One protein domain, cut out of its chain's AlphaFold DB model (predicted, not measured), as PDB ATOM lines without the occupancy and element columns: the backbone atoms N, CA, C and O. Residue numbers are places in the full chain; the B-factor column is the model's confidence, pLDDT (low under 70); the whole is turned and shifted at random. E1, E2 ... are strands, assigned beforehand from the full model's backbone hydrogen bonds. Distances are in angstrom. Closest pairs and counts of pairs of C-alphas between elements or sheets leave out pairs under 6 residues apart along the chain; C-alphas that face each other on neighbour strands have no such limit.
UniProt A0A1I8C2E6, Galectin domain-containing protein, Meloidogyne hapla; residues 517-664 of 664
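AT A GLANCE: This is residues 517 to 664 of the 664 residues of the protein "Galectin domain-containing protein" of Meloidogyne hapla (UniProt A0A1I8C2E6). Two antiparallel sheets stand face to face as a sandwich, one of five strands in the order E1 E9 E3 E4 E5, the other of four in the order E2 E6 E7 E8. At one end the tip between E3 and E4, residues 559 to 564, sticks out; the other end is drawn out by the long loop of residues 577 to 597. The printed part has 148 residues, with no named helix and nine named strands, E1 to E9, following each other along it; the class is all strand, though under half of the residues, 64, are in named elements. It is compact, with a radius of gyration of the C-alphas of 16.2 A, and elongated, spanning 48 by 31 by 26 A.

HOW THE PARTS SIT: The larger sheet is twisted, its C-alphas lying up to 6.2 A off its best plane. Its edge strand E1, residues 517 to 520, is antiparallel to E9, residues 658 to 663, at 177 degrees, with N 517 and O 661 2.7 A apart. On E9's other side is E3, residues 548 to 557, with N 553 and O 660 2.7 A apart. E3 forms a hairpin with E4, residues 566 to 576; N 550 and O 574 are 2.8 A apart. E4 forms a hairpin with the edge strand E5, residues 598 to 603, with N 571 and O 603 2.8 A apart. E3, E4 and E5 make a meander, each strand the antiparallel neighbour of the one before; E6, E7 and E8 make another. In the smaller sheet, E2, residues 528 to 536, is antiparallel to E6, residues 623 to 630, at 166 degrees, with N 624 and O 535 2.7 A apart. E6 forms a hairpin with E7, residues 634 to 639, with N 627 and O 638 2.8 A apart. E7 forms a hairpin with E8, residues 645 to 648, with N 635 and O 647 2.8 A apart. Between the sheets, E2 and E3 are near each other, and E5 and E8 are only just apart, 8.0 A at the closest C-alphas.

IN THESE COORDINATES: E1 begins at C-alpha 517, (195.040, 254.172, 182.900). E2 measures 24.7 A from first to last C-alpha, E3 26.5 A, E4 26.2 A and E6 22.8 A. E3 bends by 52 degrees at residue 554, and E4 by 79 degrees at residue 569. E9 ends at C-alpha 663, (196.332, 246.059, 178.796).

THE WHOLE: The C-alphas of Tyr 562 and Asn 587 are the two farthest apart, 51.3 A. The printed part has no cut. The links E2 to E3, E4 to E5 and E5 to E6 are long. The mean pLDDT of the printed part is 72.2, and 62 residues are under 70, among them 578 to 598 and 608 to 621.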
ATOM      1  N   TYR A 517     195.171 253.325 181.727       75.69
ATOM      2  CA  TYR A 517     195.040 254.172 182.900       75.69
ATOM      3  C   TYR A 517     196.241 255.110 182.980       75.69
ATOM      4  O   TYR A 517     197.379 254.654 182.938       75.69
ATOM      5  N   ARG A 518     196.007 256.411 183.160       82.94
ATOM      6  CA  ARG A 518     197.060 257.404 183.407       82.94
ATOM      7  C   ARG A 518     196.728 258.207 184.653       82.94
ATOM      8  O   ARG A 518     195.615 258.708 184.796       82.94
ATOM      9  N   ARG A 519     197.717 258.394 185.522       82.56
ATOM     10  CA  ARG A 519     197.611 259.256 186.699       82.56
ATOM     11  C   ARG A 519     198.876 260.076 186.891       82.56
ATOM     12  O   ARG A 519     199.966 259.526 187.031       82.56
ATOM     13  N   GLU A 520     198.705 261.389 186.967       83.88
ATOM     14  CA  GLU A 520     199.761 262.299 187.406       83.88
ATOM     15  C   GLU A 520     199.955 262.174 188.924       83.88
ATOM     16  O   GLU A 520     198.988 262.129 189.699       83.88
ATOM     17  N   LEU A 521     201.208 262.113 189.363       77.88
ATOM     18  CA  LEU A 521     201.583 262.027 190.767       77.88
ATOM     19  C   LEU A 521     202.064 263.389 191.270       77.88
ATOM     20  O   LEU A 521     202.893 264.054 190.652       77.88
ATOM     21  N   LYS A 522     201.579 263.796 192.447       70.81
ATOM     22  CA  LYS A 522     202.202 264.889 193.202       70.81
ATOM     23  C   LYS A 522     203.485 264.335 193.817       70.81
ATOM     24  O   LYS A 522     203.380 263.415 194.617       70.81
ATOM     25  N   GLU A 523     204.629 264.874 193.390       64.19
ATOM     26  CA  GLU A 523     206.005 264.641 193.867       64.19
ATOM     27  C   GLU A 523     206.176 263.448 194.828       64.19
ATOM     28  O   GLU A 523     205.817 263.507 196.010       64.19
ATOM     29  N   LEU A 524     206.745 262.351 194.320       64.06
ATOM     30  CA  LEU A 524     207.014 261.165 195.126       64.06
ATOM     31  C   LEU A 524     208.084 261.462 196.176       64.06
ATOM     32  O   LEU A 524     209.251 261.684 195.862       64.06
ATOM     33  N   LYS A 525     207.689 261.415 197.450       57.00
ATOM     34  CA  LYS A 525     208.638 261.447 198.564       57.00
ATOM     35  C   LYS A 525     209.452 260.151 198.568       57.00
ATOM     36  O   LYS A 525     208.883 259.068 198.447       57.00
ATOM     37  N   ASN A 526     210.769 260.257 198.752       57.34
ATOM     38  CA  ASN A 526     211.625 259.096 199.009       57.34
ATOM     39  C   ASN A 526     211.066 258.327 200.226       57.34
ATOM     40  O   ASN A 526     210.813 258.945 201.263       57.34
ATOM     41  N   ASN A 527     210.883 257.009 200.097       61.12
ATOM     42  CA  ASN A 527     210.237 256.111 201.072       61.12
ATOM     43  C   ASN A 527     208.711 256.244 201.168       61.12
ATOM     44  O   ASN A 527     208.162 256.729 202.159       61.12
ATOM     45  N   GLY A 528     208.017 255.737 200.149       67.31
ATOM     46  CA  GLY A 528     206.559 255.656 200.134       67.31
ATOM     47  C   GLY A 528     206.029 254.632 199.134       67.31
ATOM     48  O   GLY A 528     206.713 254.257 198.178       67.31
ATOM     49  N   THR A 529     204.794 254.177 199.357       69.44
ATOM     50  CA  THR A 529     204.050 253.402 198.359       69.44
ATOM     51  C   THR A 529     203.737 254.304 197.178       69.44
ATOM     52  O   THR A 529     203.050 255.312 197.323       69.44
ATOM     53  N   ILE A 530     204.284 253.946 196.022       65.38
ATOM     54  CA  ILE A 530     204.158 254.704 194.781       65.38
ATOM     55  C   ILE A 530     202.807 254.400 194.152       65.38
ATOM     56  O   ILE A 530     202.064 255.315 193.805       65.38
ATOM     57  N   VAL A 531     202.486 253.108 194.016       69.00
ATOM     58  CA  VAL A 531     201.265 252.669 193.343       69.00
ATOM     59  C   VAL A 531     200.743 251.354 193.906       69.00
ATOM     60  O   VAL A 531     201.520 250.441 194.190       69.00
ATOM     61  N   CYS A 532     199.417 251.277 194.031       76.31
ATOM     62  CA  CYS A 532     198.661 250.046 194.225       76.31
ATOM     63  C   CYS A 532     197.744 249.877 193.012       76.31
ATOM     64  O   CYS A 532     196.882 250.726 192.780       76.31
ATOM     65  N   PHE A 533     197.963 248.822 192.231       77.19
ATOM     66  CA  PHE A 533     197.091 248.446 191.124       77.19
ATOM     67  C   PHE A 533     196.298 247.212 191.499       77.19
ATOM     68  O   PHE A 533     196.888 246.216 191.905       77.19
ATOM     69  N   GLU A 534     194.987 247.281 191.308       75.88
ATOM     70  CA  GLU A 534     194.099 246.129 191.384       75.88
ATOM     71  C   GLU A 534     193.552 245.854 189.983       75.88
ATOM     72  O   GLU A 534     192.902 246.702 189.375       75.88
ATOM     73  N   GLY A 535     193.868 244.681 189.447       73.62
ATOM     74  CA  GLY A 535     193.376 244.187 188.168       73.62
ATOM     75  C   GLY A 535     192.653 242.859 188.344       73.62
ATOM     76  O   GLY A 535     192.817 242.172 189.348       73.62
ATOM     77  N   PHE A 536     191.853 242.465 187.362       76.88
ATOM     78  CA  PHE A 536     191.196 241.163 187.353       76.88
ATOM     79  C   PHE A 536     191.114 240.657 185.917       76.88
ATOM     80  O   PHE A 536     190.568 241.337 185.052       76.88
ATOM     81  N   ILE A 537     191.653 239.465 185.662       70.94
ATOM     82  CA  ILE A 537     191.531 238.815 184.353       70.94
ATOM     83  C   ILE A 537     190.313 237.897 184.413       70.94
ATOM     84  O   ILE A 537     190.320 236.919 185.160       70.94
ATOM     85  N   SER A 538     189.268 238.212 183.647       64.12
ATOM     86  CA  SER A 538     188.041 237.409 183.610       64.12
ATOM     87  C   SER A 538     188.302 235.991 183.089       64.12
ATOM     88  O   SER A 538     189.132 235.778 182.207       64.12
ATOM     89  N   VAL A 539     187.580 235.008 183.635       65.50
ATOM     90  CA  VAL A 539     187.588 233.616 183.160       65.50
ATOM     91  C   VAL A 539     186.575 233.500 182.023       65.50
ATOM     92  O   VAL A 539     185.488 232.958 182.201       65.50
ATOM     93  N   GLU A 540     186.877 234.070 180.863       61.69
ATOM     94  CA  GLU A 540     186.026 233.886 179.685       61.69
ATOM     95  C   GLU A 540     186.465 232.656 178.882       61.69
ATOM     96  O   GLU A 540     187.653 232.380 178.712       61.69
ATOM     97  N   GLU A 541     185.495 231.880 178.388       51.19
ATOM     98  CA  GLU A 541     185.729 230.551 177.797       51.19
ATOM     99  C   GLU A 541     186.511 230.571 176.466       51.19
ATOM    100  O   GLU A 541     186.927 229.508 175.985       51.19
ATOM    101  N   LYS A 542     186.753 231.746 175.868       54.16
ATOM    102  CA  LYS A 542     187.364 231.887 174.536       54.16
ATOM    103  C   LYS A 542     188.322 233.079 174.422       54.16
ATOM    104  O   LYS A 542     188.070 234.008 173.665       54.16
ATOM    105  N   PHE A 543     189.468 233.015 175.094       60.56
ATOM    106  CA  PHE A 543     190.650 233.702 174.571       60.56
ATOM    107  C   PHE A 543     191.212 232.843 173.433       60.56
ATOM    108  O   PHE A 543     191.747 231.757 173.669       60.56
ATOM    109  N   GLU A 544     191.018 233.275 172.188       56.94
ATOM    110  CA  GLU A 544     191.656 232.660 171.020       56.94
ATOM    111  C   GLU A 544     193.165 232.953 171.076       56.94
ATOM    112  O   GLU A 544     193.626 233.959 170.560       56.94
ATOM    113  N   SER A 545     193.923 232.102 171.780       53.94
ATOM    114  CA  SER A 545     195.398 231.959 171.755       53.94
ATOM    115  C   SER A 545     196.287 233.214 171.878       53.94
ATOM    116  O   SER A 545     197.484 233.125 171.618       53.94
ATOM    117  N   ASN A 546     195.759 234.368 172.280       67.38
ATOM    118  CA  ASN A 546     196.555 235.587 172.413       67.38
ATOM    119  C   ASN A 546     197.148 235.696 173.822       67.38
ATOM    120  O   ASN A 546     196.429 235.589 174.818       67.38
ATOM    121  N   ILE A 547     198.465 235.917 173.890       73.94
ATOM    122  CA  ILE A 547     199.156 236.311 175.120       73.94
ATOM    123  C   ILE A 547     198.574 237.654 175.552       73.94
ATOM    124  O   ILE A 547     198.622 238.618 174.792       73.94
ATOM    125  N   ILE A 548     198.039 237.710 176.767       77.31
ATOM    126  CA  ILE A 548     197.525 238.942 177.361       77.31
ATOM    127  C   ILE A 548     198.683 239.602 178.090       77.31
ATOM    128  O   ILE A 548     199.308 238.962 178.942       77.31
ATOM    129  N   THR A 549     198.965 240.867 177.784       81.00
ATOM    130  CA  THR A 549     200.021 241.615 178.467       81.00
ATOM    131  C   THR A 549     199.431 242.752 179.285       81.00
ATOM    132  O   THR A 549     198.676 243.576 178.789       81.00
ATOM    133  N   PHE A 550     199.791 242.822 180.559       84.88
ATOM    134  CA  PHE A 550     199.509 243.964 181.416       84.88
ATOM    135  C   PHE A 550     200.811 244.716 181.681       84.88
ATOM    136  O   PHE A 550     201.771 244.136 182.189       84.88
ATOM    137  N   ALA A 551     200.857 245.994 181.328       88.00
ATOM    138  CA  ALA A 551     202.037 246.833 181.469       88.00
ATOM    139  C   ALA A 551     201.777 247.981 182.446       88.00
ATOM    140  O   ALA A 551     200.777 248.676 182.323       88.00
ATOM    141  N   VAL A 552     202.693 248.218 183.383       90.38
ATOM    142  CA  VAL A 552     202.693 249.367 184.296       90.38
ATOM    143  C   VAL A 552     203.989 250.137 184.103       90.38
ATOM    144  O   VAL A 552     205.064 249.580 184.286       90.38
ATOM    145  N   SER A 553     203.895 251.422 183.785       91.06
ATOM    146  CA  SER A 553     205.040 252.296 183.549       91.06
ATOM    147  C   SER A 553     205.053 253.452 184.542       91.06
ATOM    148  O   SER A 553     204.105 254.233 184.638       91.06
ATOM    149  N   LEU A 554     206.149 253.572 185.286       91.00
ATOM    150  CA  LEU A 554     206.520 254.765 186.033       91.00
ATOM    151  C   LEU A 554     207.296 255.682 185.092       91.00
ATOM    152  O   LEU A 554     208.348 255.305 184.573       91.00
ATOM    153  N   ILE A 555     206.778 256.882 184.872       88.12
ATOM    154  CA  ILE A 555     207.255 257.785 183.829       88.12
ATOM    155  C   ILE A 555     207.764 259.082 184.444       88.12
ATOM    156  O   ILE A 555     207.159 259.651 185.358       88.12
ATOM    157  N   HIS A 556     208.873 259.562 183.886       83.88
ATOM    158  CA  HIS A 556     209.289 260.949 184.007       83.88
ATOM    159  C   HIS A 556     208.839 261.707 182.755       83.88
ATOM    160  O   HIS A 556     209.461 261.638 181.693       83.88
ATOM    161  N   ALA A 557     207.713 262.405 182.864       71.44
ATOM    162  CA  ALA A 557     207.176 263.247 181.813       71.44
ATOM    163  C   ALA A 557     207.814 264.637 181.902       71.44
ATOM    164  O   ALA A 557     207.440 265.457 182.747       71.44
ATOM    165  N   THR A 558     208.770 264.930 181.024       57.72
ATOM    166  CA  THR A 558     209.271 266.294 180.847       57.72
ATOM    167  C   THR A 558     208.284 267.057 179.971       57.72
ATOM    168  O   THR A 558     208.262 266.884 178.758       57.72
ATOM    169  N   HIS A 559     207.439 267.905 180.561       48.50
ATOM    170  CA  HIS A 559     206.555 268.787 179.792       48.50
ATOM    171  C   HIS A 559     207.348 269.947 179.169       48.50
ATOM    172  O   HIS A 559     207.210 271.105 179.564       48.50
ATOM    173  N   ILE A 560     208.198 269.642 178.187       38.00
ATOM    174  CA  ILE A 560     208.805 270.637 177.304       38.00
ATOM    175  C   ILE A 560     207.953 270.659 176.038       38.00
ATOM    176  O   ILE A 560     207.768 269.648 175.375       38.00
ATOM    177  N   LYS A 561     207.389 271.829 175.725       40.44
ATOM    178  CA  LYS A 561     206.265 272.056 174.794       40.44
ATOM    179  C   LYS A 561     206.495 271.651 173.318       40.44
ATOM    180  O   LYS A 561     205.639 271.943 172.493       40.44
ATOM    181  N   TYR A 562     207.613 271.000 172.988       36.03
ATOM    182  CA  TYR A 562     207.948 270.543 171.634       36.03
ATOM    183  C   TYR A 562     208.602 269.155 171.573       36.03
ATOM    184  O   TYR A 562     208.958 268.725 170.480       36.03
ATOM    185  N   ASP A 563     208.727 268.443 172.697       35.97
ATOM    186  CA  ASP A 563     209.193 267.056 172.702       35.97
ATOM    187  C   ASP A 563     208.264 266.212 173.582       35.97
ATOM    188  O   ASP A 563     208.120 266.453 174.781       35.97
ATOM    189  N   THR A 564     207.564 265.257 172.969       44.16
ATOM    190  CA  THR A 564     206.670 264.319 173.664       44.16
ATOM    191  C   THR A 564     207.429 263.145 174.276       44.16
ATOM    192  O   THR A 564     206.794 262.159 174.650       44.16
ATOM    193  N   SER A 565     208.760 263.207 174.370       54.56
ATOM    194  CA  SER A 565     209.573 262.158 174.979       54.56
ATOM    195  C   SER A 565     209.189 261.957 176.451       54.56
ATOM    196  O   SER A 565     209.608 262.695 177.344       54.56
ATOM    197  N   SER A 566     208.355 260.956 176.718       74.69
ATOM    198  CA  SER A 566     208.191 260.372 178.044       74.69
ATOM    199  C   SER A 566     209.242 259.291 178.217       74.69
ATOM    200  O   SER A 566     209.303 258.386 177.390       74.69
ATOM    201  N   LEU A 567     210.040 259.384 179.278       80.94
ATOM    202  CA  LEU A 567     211.035 258.365 179.600       80.94
ATOM    203  C   LEU A 567     210.466 257.423 180.660       80.94
ATOM    204  O   LEU A 567     210.000 257.871 181.718       80.94
ATOM    205  N   ASN A 568     210.511 256.125 180.381       84.62
ATOM    206  CA  ASN A 568     210.169 255.074 181.324       84.62
ATOM    207  C   ASN A 568     211.286 254.965 182.358       84.62
ATOM    208  O   ASN A 568     212.373 254.453 182.094       84.62
ATOM    209  N   VAL A 569     210.999 255.447 183.565       86.69
ATOM    210  CA  VAL A 569     211.866 255.260 184.730       86.69
ATOM    211  C   VAL A 569     211.881 253.782 185.115       86.69
ATOM    212  O   VAL A 569     212.946 253.222 185.366       86.69
ATOM    213  N   LEU A 570     210.702 253.159 185.115       89.94
ATOM    214  CA  LEU A 570     210.502 251.733 185.336       89.94
ATOM    215  C   LEU A 570     209.268 251.286 184.555       89.94
ATOM    216  O   LEU A 570     208.170 251.748 184.848       89.94
ATOM    217  N   ALA A 571     209.429 250.372 183.611       90.50
ATOM    218  CA  ALA A 571     208.336 249.678 182.948       90.50
ATOM    219  C   ALA A 571     208.289 248.228 183.432       90.50
ATOM    220  O   ALA A 571     209.305 247.537 183.495       90.50
ATOM    221  N   ILE A 572     207.095 247.786 183.804       90.31
ATOM    222  CA  ILE A 572     206.795 246.459 184.324       90.31
ATOM    223  C   ILE A 572     205.830 245.810 183.349       90.31
ATOM    224  O   ILE A 572     204.718 246.308 183.199       90.31
ATOM    225  N   MET A 573     206.207 244.705 182.715       88.00
ATOM    226  CA  MET A 573     205.301 243.960 181.838       88.00
ATOM    227  C   MET A 573     205.047 242.558 182.380       88.00
ATOM    228  O   MET A 573     205.971 241.835 182.756       88.00
ATOM    229  N   LEU A 574     203.770 242.197 182.414       85.88
ATOM    230  CA  LEU A 574     203.238 240.920 182.858       85.88
ATOM    231  C   LEU A 574     202.512 240.268 181.691       85.88
ATOM    232  O   LEU A 574     201.395 240.664 181.370       85.88
ATOM    233  N   SER A 575     203.126 239.264 181.079       82.62
ATOM    234  CA  SER A 575     202.532 238.546 179.954       82.62
ATOM    235  C   SER A 575     202.089 237.153 180.385       82.62
ATOM    236  O   SER A 575     202.847 236.420 181.026       82.62
ATOM    237  N   ILE A 576     200.850 236.796 180.050       78.69
ATOM    238  CA  ILE A 576     200.207 235.539 180.443       78.69
ATOM    239  C   ILE A 576     199.581 234.906 179.207       78.69
ATOM    240  O   ILE A 576     198.795 235.551 178.517       78.69
ATOM    241  N   ASP A 577     199.878 233.633 178.958       76.25
ATOM    242  CA  ASP A 577     199.149 232.834 177.973       76.25
ATOM    243  C   ASP A 577     197.959 232.111 178.642       76.25
ATOM    244  O   ASP A 577     198.149 231.079 179.297       76.25
ATOM    245  N   PRO A 578     196.715 232.607 178.500       66.75
ATOM    246  CA  PRO A 578     195.546 231.997 179.133       66.75
ATOM    247  C   PRO A 578     195.251 230.576 178.620       66.75
ATOM    248  O   PRO A 578     194.557 229.816 179.302       66.75
ATOM    249  N   GLY A 579     195.789 230.177 177.460       65.56
ATOM    250  CA  GLY A 579     195.597 228.851 176.869       65.56
ATOM    251  C   GLY A 579     196.128 227.703 177.733       65.56
ATOM    252  O   GLY A 579     195.585 226.599 177.675       65.56
ATOM    253  N   TYR A 580     197.119 227.972 178.587       62.75
ATOM    254  CA  TYR A 580     197.770 226.968 179.435       62.75
ATOM    255  C   TYR A 580     197.263 226.926 180.884       62.75
ATOM    256  O   TYR A 580     197.596 225.994 181.614       62.75
ATOM    257  N   TYR A 581     196.416 227.875 181.303       61.50
ATOM    258  CA  TYR A 581     196.026 228.059 182.711       61.50
ATOM    259  C   TYR A 581     194.521 227.892 182.984       61.50
ATOM    260  O   TYR A 581     193.992 228.447 183.945       61.50
ATOM    261  N   LYS A 582     193.815 227.087 182.180       54.16
ATOM    262  CA  LYS A 582     192.343 226.959 182.229       54.16
ATOM    263  C   LYS A 582     191.732 226.380 183.521       54.16
ATOM    264  O   LYS A 582     190.510 226.318 183.608       54.16
ATOM    265  N   SER A 583     192.502 225.948 184.525       52.72
ATOM    266  CA  SER A 583     191.909 225.271 185.696       52.72
ATOM    267  C   SER A 583     192.721 225.314 186.996       52.72
ATOM    268  O   SER A 583     192.750 224.336 187.746       52.72
ATOM    269  N   LEU A 584     193.358 226.437 187.325       49.22
ATOM    270  CA  LEU A 584     194.055 226.550 188.609       49.22
ATOM    271  C   LEU A 584     193.143 227.148 189.684       49.22
ATOM    272  O   LEU A 584     192.931 228.352 189.767       49.22
ATOM    273  N   GLY A 585     192.572 226.263 190.507       52.41
ATOM    274  CA  GLY A 585     191.872 226.633 191.736       52.41
ATOM    275  C   GLY A 585     192.802 227.299 192.762       52.41
ATOM    276  O   GLY A 585     194.021 227.242 192.641       52.41
ATOM    277  N   LYS A 586     192.202 227.901 193.800       45.25
ATOM    278  CA  LYS A 586     192.785 228.856 194.774       45.25
ATOM    279  C   LYS A 586     194.127 228.511 195.465       45.25
ATOM    280  O   LYS A 586     194.627 229.364 196.181       45.25
ATOM    281  N   ASN A 587     194.721 227.334 195.268       43.50
ATOM    282  CA  ASN A 587     195.976 226.912 195.903       43.50
ATOM    283  C   ASN A 587     196.952 226.336 194.867       43.50
ATOM    284  O   ASN A 587     197.083 225.118 194.744       43.50
ATOM    285  N   PHE A 588     197.626 227.203 194.112       47.22
ATOM    286  CA  PHE A 588     198.652 226.774 193.163       47.22
ATOM    287  C   PHE A 588     200.040 226.749 193.815       47.22
ATOM    288  O   PHE A 588     200.443 227.714 194.460       47.22
ATOM    289  N   VAL A 589     200.775 225.649 193.624       44.59
ATOM    290  CA  VAL A 589     202.201 225.517 193.956       44.59
ATOM    291  C   VAL A 589     202.940 225.295 192.640       44.59
ATOM    292  O   VAL A 589     202.560 224.421 191.861       44.59
ATOM    293  N   TYR A 590     203.958 226.116 192.381       46.50
ATOM    294  CA  TYR A 590     204.770 226.074 191.165       46.50
ATOM    295  C   TYR A 590     205.339 224.670 190.905       46.50
ATOM    296  O   TYR A 590     205.876 224.038 191.815       46.50
ATOM    297  N   VAL A 591     205.243 224.201 189.655       45.94
ATOM    298  CA  VAL A 591     205.887 222.962 189.199       45.94
ATOM    299  C   VAL A 591     207.168 223.338 188.459       45.94
ATOM    300  O   VAL A 591     207.133 223.903 187.366       45.94
ATOM    301  N   GLU A 592     208.302 223.038 189.085       43.03
ATOM    302  CA  GLU A 592     209.643 223.295 188.563       43.03
ATOM    303  C   GLU A 592     209.848 222.562 187.223       43.03
ATOM    304  O   GLU A 592     209.758 221.336 187.160       43.03
ATOM    305  N   GLY A 593     210.057 223.315 186.131       51.25
ATOM    306  CA  GLY A 593     210.330 222.772 184.788       51.25
ATOM    307  C   GLY A 593     209.420 223.241 183.641       51.25
ATOM    308  O   GLY A 593     209.746 222.983 182.484       51.25
ATOM    309  N   MET A 594     208.318 223.961 183.898       53.56
ATOM    310  CA  MET A 594     207.549 224.635 182.833       53.56
ATOM    311  C   MET A 594     208.149 226.019 182.546       53.56
ATOM    312  O   MET A 594     207.834 226.989 183.231       53.56
ATOM    313  N   THR A 595     209.051 226.123 181.568       49.28
ATOM    314  CA  THR A 595     209.906 227.317 181.413       49.28
ATOM    315  C   THR A 595     209.367 228.460 180.548       49.28
ATOM    316  O   THR A 595     210.023 229.490 180.518       49.28
ATOM    317  N   ASN A 596     208.227 228.362 179.847       52.44
ATOM    318  CA  ASN A 596     208.072 229.211 178.646       52.44
ATOM    319  C   ASN A 596     206.828 230.108 178.491       52.44
ATOM    320  O   ASN A 596     206.711 230.699 177.425       52.44
ATOM    321  N   MET A 597     205.874 230.216 179.428       59.34
ATOM    322  CA  MET A 597     204.543 230.751 179.022       59.34
ATOM    323  C   MET A 597     203.917 231.843 179.897       59.34
ATOM    324  O   MET A 597     202.846 232.346 179.563       59.34
ATOM    325  N   SER A 598     204.613 232.290 180.944       62.75
ATOM    326  CA  SER A 598     204.320 233.573 181.597       62.75
ATOM    327  C   SER A 598     205.636 234.251 181.938       62.75
ATOM    328  O   SER A 598     206.475 233.633 182.597       62.75
ATOM    329  N   PHE A 599     205.834 235.489 181.495       70.75
ATOM    330  CA  PHE A 599     207.059 236.230 181.785       70.75
ATOM    331  C   PHE A 599     206.756 237.575 182.434       70.75
ATOM    332  O   PHE A 599     205.769 238.248 182.135       70.75
ATOM    333  N   PHE A 600     207.635 237.920 183.365       77.25
ATOM    334  CA  PHE A 600     207.727 239.218 184.004       77.25
ATOM    335  C   PHE A 600     208.960 239.897 183.431       77.25
ATOM    336  O   PHE A 600     210.033 239.296 183.435       77.25
ATOM    337  N   SER A 601     208.830 241.119 182.933       81.38
ATOM    338  CA  SER A 601     209.991 241.902 182.513       81.38
ATOM    339  C   SER A 601     209.986 243.268 183.182       81.38
ATOM    340  O   SER A 601     208.930 243.858 183.423       81.38
ATOM    341  N   LEU A 602     211.192 243.727 183.518       82.06
ATOM    342  CA  LEU A 602     211.456 245.054 184.049       82.06
ATOM    343  C   LEU A 602     212.417 245.765 183.101       82.06
ATOM    344  O   LEU A 602     213.498 245.257 182.806       82.06
ATOM    345  N   SER A 603     212.043 246.945 182.636       83.44
ATOM    346  CA  SER A 603     212.874 247.754 181.745       83.44
ATOM    347  C   SER A 603     212.886 249.216 182.170       83.44
ATOM    348  O   SER A 603     212.053 249.672 182.955       83.44
ATOM    349  N   SER A 604     213.881 249.949 181.684       83.00
ATOM    350  CA  SER A 604     214.042 251.381 181.917       83.00
ATOM    351  C   SER A 604     214.761 251.982 180.721       83.00
ATOM    352  O   SER A 604     215.696 251.375 180.206       83.00
ATOM    353  N   ASP A 605     214.384 253.192 180.318       81.94
ATOM    354  CA  ASP A 605     215.044 253.881 179.201       81.94
ATOM    355  C   ASP A 605     216.454 254.391 179.575       81.94
ATOM    356  O   ASP A 605     217.193 254.886 178.725       81.94
ATOM    357  N   PHE A 606     216.841 254.284 180.852       75.56
ATOM    358  CA  PHE A 606     218.099 254.803 181.398       75.56
ATOM    359  C   PHE A 606     219.204 253.744 181.568       75.56
ATOM    360  O   PHE A 606     220.277 254.069 182.079       75.56
ATOM    361  N   GLY A 607     218.980 252.492 181.161       74.19
ATOM    362  CA  GLY A 607     219.973 251.422 181.289       74.19
ATOM    363  C   GLY A 607     219.664 250.190 180.440       74.19
ATOM    364  O   GLY A 607     218.677 250.156 179.712       74.19
ATOM    365  N   ASP A 608     220.522 249.172 180.533       64.75
ATOM    366  CA  ASP A 608     220.291 247.896 179.853       64.75
ATOM    367  C   ASP A 608     219.043 247.202 180.423       64.75
ATOM    368  O   ASP A 608     218.851 247.124 181.640       64.75
ATOM    369  N   ASN A 609     218.195 246.673 179.536       64.38
ATOM    370  CA  ASN A 609     216.991 245.939 179.922       64.38
ATOM    371  C   ASN A 609     217.366 244.721 180.776       64.38
ATOM    372  O   ASN A 609     218.011 243.787 180.300       64.38
ATOM    373  N   MET A 610     216.935 244.718 182.038       62.97
ATOM    374  CA  MET A 610     217.111 243.581 182.931       62.97
ATOM    375  C   MET A 610     215.863 242.701 182.868       62.97
ATOM    376  O   MET A 610     214.915 242.862 183.634       62.97
ATOM    377  N   GLU A 611     215.861 241.744 181.947       62.16
ATOM    378  CA  GLU A 611     214.774 240.774 181.853       62.16
ATOM    379  C   GLU A 611     214.885 239.754 183.002       62.16
ATOM    380  O   GLU A 611     215.774 238.904 183.028       62.16
ATOM    381  N   ILE A 612     214.007 239.874 184.004       65.69
ATOM    382  CA  ILE A 612     213.964 238.966 185.159       65.69
ATOM    383  C   ILE A 612     212.813 237.980 184.978       65.69
ATOM    384  O   ILE A 612     211.702 238.207 185.454       65.69
ATOM    385  N   THR A 613     213.085 236.834 184.361       61.41
ATOM    386  CA  THR A 613     212.088 235.768 184.232       61.41
ATOM    387  C   THR A 613     211.887 235.069 185.580       61.41
ATOM    388  O   THR A 613     212.719 234.276 186.024       61.41
ATOM    389  N   ARG A 614     210.776 235.368 186.262       65.50
ATOM    390  CA  ARG A 614     210.336 234.668 187.479       65.50
ATOM    391  C   ARG A 614     208.920 234.121 187.305       65.50
ATOM    392  O   ARG A 614     208.122 234.749 186.614       65.50
ATOM    393  N   PRO A 615     208.584 232.989 187.947       63.50
ATOM    394  CA  PRO A 615     207.206 232.522 188.002       63.50
ATOM    395  C   PRO A 615     206.343 233.555 188.734       63.50
ATOM    396  O   PRO A 615     206.680 233.985 189.837       63.50
ATOM    397  N   ILE A 616     205.241 233.966 188.107       65.44
ATOM    398  CA  ILE A 616     204.361 235.014 188.629       65.44
ATOM    399  C   ILE A 616     203.113 234.365 189.249       65.44
ATOM    400  O   ILE A 616     202.503 233.512 188.601       65.44
ATOM    401  N   PRO A 617     202.671 234.768 190.455       65.19
ATOM    402  CA  PRO A 617     201.457 234.250 191.089       65.19
ATOM    403  C   PRO A 617     200.173 234.868 190.495       65.19
ATOM    404  O   PRO A 617     199.343 235.417 191.224       65.19
ATOM    405  N   ILE A 618     200.011 234.822 189.169       66.62
ATOM    406  CA  ILE A 618     198.827 235.336 188.466       66.62
ATOM    407  C   ILE A 618     198.199 234.222 187.621       66.62
ATOM    408  O   ILE A 618     198.899 233.468 186.951       66.62
ATOM    409  N   GLY A 619     196.868 234.146 187.635       65.00
ATOM    410  CA  GLY A 619     196.070 233.286 186.762       65.00
ATOM    411  C   GLY A 619     194.726 233.936 186.429       65.00
ATOM    412  O   GLY A 619     194.329 234.921 187.057       65.00
ATOM    413  N   THR A 620     194.011 233.392 185.444       65.44
ATOM    414  CA  THR A 620     192.650 233.841 185.106       65.44
ATOM    415  C   THR A 620     191.712 233.637 186.298       65.44
ATOM    416  O   THR A 620     191.728 232.578 186.924       65.44
ATOM    417  N   GLY A 621     190.874 234.625 186.604       69.81
ATOM    418  CA  GLY A 621     189.909 234.576 187.707       69.81
ATOM    419  C   GLY A 621     190.482 234.904 189.084       69.81
ATOM    420  O   GLY A 621     189.765 234.783 190.079       69.81
ATOM    421  N   VAL A 622     191.746 235.324 189.160       71.56
ATOM    422  CA  VAL A 622     192.395 235.774 190.395       71.56
ATOM    423  C   VAL A 622     192.670 237.277 190.278       71.56
ATOM    424  O   VAL A 622     193.219 237.704 189.260       71.56
ATOM    425  N   PRO A 623     192.291 238.100 191.274       75.25
ATOM    426  CA  PRO A 623     192.670 239.505 191.277       75.25
ATOM    427  C   PRO A 623     194.197 239.642 191.327       75.25
ATOM    428  O   PRO A 623     194.890 238.864 191.982       75.25
ATOM    429  N   ILE A 624     194.712 240.630 190.607       80.00
ATOM    430  CA  ILE A 624     196.119 241.006 190.555       80.00
ATOM    431  C   ILE A 624     196.261 242.268 191.385       80.00
ATOM    432  O   ILE A 624     195.768 243.316 190.988       80.00
ATOM    433  N   VAL A 625     196.944 242.174 192.516       82.88
ATOM    434  CA  VAL A 625     197.297 243.317 193.351       82.88
ATOM    435  C   VAL A 625     198.793 243.558 193.208       82.88
ATOM    436  O   VAL A 625     199.594 242.783 193.730       82.88
ATOM    437  N   MET A 626     199.187 244.603 192.484       88.00
ATOM    438  CA  MET A 626     200.589 245.008 192.357       88.00
ATOM    439  C   MET A 626     200.879 246.195 193.272       88.00
ATOM    440  O   MET A 626     200.230 247.237 193.178       88.00
ATOM    441  N   LEU A 627     201.893 246.043 194.119       88.88
ATOM    442  CA  LEU A 627     202.396 247.072 195.021       88.88
ATOM    443  C   LEU A 627     203.815 247.458 194.614       88.88
ATOM    444  O   LEU A 627     204.713 246.615 194.637       88.88
ATOM    445  N   ILE A 628     204.019 248.736 194.293       91.06
ATOM    446  CA  ILE A 628     205.342 249.301 194.013       91.06
ATOM    447  C   ILE A 628     205.677 250.304 195.113       91.06
ATOM    448  O   ILE A 628     205.036 251.349 195.237       91.06
ATOM    449  N   ASN A 629     206.694 249.998 195.912       90.12
ATOM    450  CA  ASN A 629     207.198 250.860 196.977       90.12
ATOM    451  C   ASN A 629     208.561 251.431 196.579       90.12
ATOM    452  O   ASN A 629     209.454 250.675 196.202       90.12
ATOM    453  N   SER A 630     208.748 252.746 196.695       89.62
ATOM    454  CA  SER A 630     210.075 253.342 196.527       89.62
ATOM    455  C   SER A 630     210.841 253.241 197.833       89.62
ATOM    456  O   SER A 630     210.351 253.747 198.846       89.62
ATOM    457  N   HIS A 631     212.030 252.647 197.817       88.38
ATOM    458  CA  HIS A 631     213.014 252.805 198.885       88.38
ATOM    459  C   HIS A 631     214.055 253.865 198.490       88.38
ATOM    460  O   HIS A 631     213.961 254.463 197.422       88.38
ATOM    461  N   ASN A 632     215.064 254.107 199.328       83.31
ATOM    462  CA  ASN A 632     216.131 255.062 198.999       83.31
ATOM    463  C   ASN A 632     216.937 254.677 197.744       83.31
ATOM    464  O   ASN A 632     217.310 255.570 196.992       83.31
ATOM    465  N   ASP A 633     217.165 253.378 197.509       86.75
ATOM    466  CA  ASP A 633     218.135 252.903 196.506       86.75
ATOM    467  C   ASP A 633     217.533 251.955 195.446       86.75
ATOM    468  O   ASP A 633     218.191 251.617 194.463       86.75
ATOM    469  N   TYR A 634     216.288 251.506 195.631       91.38
ATOM    470  CA  TYR A 634     215.601 250.577 194.727       91.38
ATOM    471  C   TYR A 634     214.073 250.662 194.852       91.38
ATOM    472  O   TYR A 634     213.532 251.112 195.869       91.38
ATOM    473  N   TYR A 635     213.368 250.169 193.836       91.50
ATOM    474  CA  TYR A 635     211.947 249.845 193.872       91.50
ATOM    475  C   TYR A 635     211.723 248.446 194.452       91.50
ATOM    476  O   TYR A 635     212.392 247.483 194.081       91.50
ATOM    477  N   ASN A 636     210.745 248.343 195.346       92.19
ATOM    478  CA  ASN A 636     210.200 247.104 195.885       92.19
ATOM    479  C   ASN A 636     208.887 246.787 195.187       92.19
ATOM    480  O   ASN A 636     207.895 247.477 195.422       92.19
ATOM    481  N   ILE A 637     208.869 245.736 194.376       91.31
ATOM    482  CA  ILE A 637     207.689 245.335 193.610       91.31
ATOM    483  C   ILE A 637     207.165 244.022 194.189       91.31
ATOM    484  O   ILE A 637     207.898 243.039 194.238       91.31
ATOM    485  N   SER A 638     205.911 243.997 194.637       88.06
ATOM    486  CA  SER A 638     205.218 242.778 195.074       88.06
ATOM    487  C   SER A 638     203.941 242.595 194.266       88.06
ATOM    488  O   SER A 638     203.248 243.562 193.956       88.06
ATOM    489  N   ILE A 639     203.634 241.348 193.921       85.75
ATOM    490  CA  ILE A 639     202.428 240.962 193.189       85.75
ATOM    491  C   ILE A 639     201.693 239.931 194.040       85.75
ATOM    492  O   ILE A 639     202.283 238.929 194.442       85.75
ATOM    493  N   ASN A 640     200.418 240.188 194.334       82.25
ATOM    494  CA  ASN A 640     199.555 239.347 195.167       82.25
ATOM    495  C   ASN A 640     200.154 239.012 196.548       82.25
ATOM    496  O   ASN A 640     199.874 237.958 197.113       82.25
ATOM    497  N   GLY A 641     200.982 239.908 197.099       79.56
ATOM    498  CA  GLY A 641     201.626 239.728 198.404       79.56
ATOM    499  C   GLY A 641     202.798 238.738 198.420       79.56
ATOM    500  O   GLY A 641     203.223 238.343 199.503       79.56
ATOM    501  N   GLY A 642     203.314 238.328 197.254       79.50
ATOM    502  CA  GLY A 642     204.523 237.504 197.145       79.50
ATOM    503  C   GLY A 642     205.821 238.262 197.461       79.50
ATOM    504  O   GLY A 642     205.802 239.471 197.722       79.50
ATOM    505  N   ASP A 643     206.947 237.540 197.404       78.81
ATOM    506  CA  ASP A 643     208.290 238.076 197.668       78.81
ATOM    507  C   ASP A 643     208.589 239.328 196.834       78.81
ATOM    508  O   ASP A 643     208.250 239.412 195.650       78.81
ATOM    509  N   TYR A 644     209.263 240.298 197.454       80.69
ATOM    510  CA  TYR A 644     209.630 241.536 196.780       80.69
ATOM    511  C   TYR A 644     210.694 241.295 195.706       80.69
ATOM    512  O   TYR A 644     211.731 240.671 195.943       80.69
ATOM    513  N   ILE A 645     210.456 241.862 194.528       87.38
ATOM    514  CA  ILE A 645     211.461 242.025 193.485       87.38
ATOM    515  C   ILE A 645     212.107 243.392 193.698       87.38
ATOM    516  O   ILE A 645     211.429 244.421 193.666       87.38
ATOM    517  N   HIS A 646     213.415 243.382 193.950       90.56
ATOM    518  CA  HIS A 646     214.222 244.586 194.113       90.56
ATOM    519  C   HIS A 646     214.756 245.032 192.752       90.56
ATOM    520  O   HIS A 646     215.528 244.299 192.132       90.56
ATOM    521  N   TYR A 647     214.371 246.226 192.305       89.19
ATOM    522  CA  TYR A 647     214.899 246.838 191.085       89.19
ATOM    523  C   TYR A 647     215.655 248.124 191.436       89.19
ATOM    524  O   TYR A 647     215.025 249.050 191.946       89.19
ATOM    525  N   PRO A 648     216.981 248.203 191.231       88.44
ATOM    526  CA  PRO A 648     217.768 249.366 191.635       88.44
ATOM    527  C   PRO A 648     217.296 250.640 190.931       88.44
ATOM    528  O   PRO A 648     216.907 250.615 189.765       88.44
ATOM    529  N   HIS A 649     217.347 251.769 191.636       86.06
ATOM    530  CA  HIS A 649     217.028 253.064 191.042       86.06
ATOM    531  C   HIS A 649     218.094 253.436 190.015       86.06
ATOM    532  O   HIS A 649     219.236 253.715 190.374       86.06
ATOM    533  N   LEU A 650     217.715 253.478 188.740       84.06
ATOM    534  CA  LEU A 650     218.566 254.034 187.681       84.06
ATOM    535  C   LEU A 650     218.453 255.562 187.615       84.06
ATOM    536  O   LEU A 650     219.394 256.251 187.227       84.06
ATOM    537  N   VAL A 651     217.317 256.092 188.067       79.06
ATOM    538  CA  VAL A 651     217.075 257.515 188.307       79.06
ATOM    539  C   VAL A 651     216.378 257.691 189.658       79.06
ATOM    540  O   VAL A 651     215.690 256.774 190.113       79.06
ATOM    541  N   PRO A 652     216.538 258.843 190.336       80.94
ATOM    542  CA  PRO A 652     215.932 259.053 191.645       80.94
ATOM    543  C   PRO A 652     214.407 258.918 191.609       80.94
ATOM    544  O   PRO A 652     213.755 259.456 190.716       80.94
ATOM    545  N   SER A 653     213.810 258.274 192.614       81.88
ATOM    546  CA  SER A 653     212.372 257.979 192.589       81.88
ATOM    547  C   SER A 653     211.453 259.198 192.564       81.88
ATOM    548  O   SER A 653     210.326 259.094 192.085       81.88
ATOM    549  N   TRP A 654     211.925 260.351 193.048       80.94
ATOM    550  CA  TRP A 654     211.190 261.616 192.963       80.94
ATOM    551  C   TRP A 654     211.029 262.118 191.521       80.94
ATOM    552  O   TRP A 654     210.186 262.976 191.271       80.94
ATOM    553  N   ALA A 655     211.807 261.593 190.567       82.44
ATOM    554  CA  ALA A 655     211.670 261.941 189.157       82.44
ATOM    555  C   ALA A 655     210.381 261.370 188.551       82.44
ATOM    556  O   ALA A 655     209.857 261.929 187.594       82.44
ATOM    557  N   VAL A 656     209.815 260.297 189.100       85.38
ATOM    558  CA  VAL A 656     208.538 259.775 188.605       85.38
ATOM    559  C   VAL A 656     207.437 260.791 188.925       85.38
ATOM    560  O   VAL A 656     207.137 261.071 190.084       85.38
ATOM    561  N   ASN A 657     206.830 261.361 187.891       84.75
ATOM    562  CA  ASN A 657     205.726 262.314 188.028       84.75
ATOM    563  C   ASN A 657     204.430 261.794 187.407       84.75
ATOM    564  O   ASN A 657     203.380 262.397 187.607       84.75
ATOM    565  N   ARG A 658     204.484 260.648 186.723       88.38
ATOM    566  CA  ARG A 658     203.333 260.036 186.077       88.38
ATOM    567  C   ARG A 658     203.391 258.524 186.178       88.38
ATOM    568  O   ARG A 658     204.465 257.927 186.138       88.38
ATOM    569  N   VAL A 659     202.224 257.909 186.292       88.44
ATOM    570  CA  VAL A 659     202.062 256.460 186.204       88.44
ATOM    571  C   VAL A 659     201.068 256.151 185.111       88.44
ATOM    572  O   VAL A 659     200.010 256.775 185.025       88.44
ATOM    573  N   GLU A 660     201.413 255.167 184.301       89.44
ATOM    574  CA  GLU A 660     200.561 254.628 183.258       89.44
ATOM    575  C   GLU A 660     200.404 253.125 183.477       89.44
ATOM    576  O   GLU A 660     201.357 252.453 183.856       89.44
ATOM    577  N   ALA A 661     199.210 252.585 183.279       86.88
ATOM    578  CA  ALA A 661     198.979 251.150 183.275       86.88
ATOM    579  C   ALA A 661     198.117 250.787 182.080       86.88
ATOM    580  O   ALA A 661     197.185 251.513 181.760       86.88
ATOM    581  N   SER A 662     198.416 249.684 181.410       83.44
ATOM    582  CA  SER A 662     197.731 249.308 180.185       83.44
ATOM    583  C   SER A 662     197.575 247.811 180.011       83.44
ATOM    584  O   SER A 662     198.371 247.036 180.535       83.44
ATOM    585  N   PHE A 663     196.538 247.421 179.275       74.50
ATOM    586  CA  PHE A 663     196.332 246.059 178.796       74.50
ATOM    587  C   PHE A 663     196.588 246.030 177.286       74.50
ATOM    588  O   PHE A 663     196.026 246.834 176.544       74.50
ATOM    589  N   ILE A 664     197.465 245.135 176.847       65.81
ATOM    590  CA  ILE A 664     197.892 244.955 175.457       65.81
ATOM    591  C   ILE A 664     197.509 243.551 175.008       65.81
ATOM    592  O   ILE A 664     197.795 242.589 175.768       65.81
TER     593      ILE A 664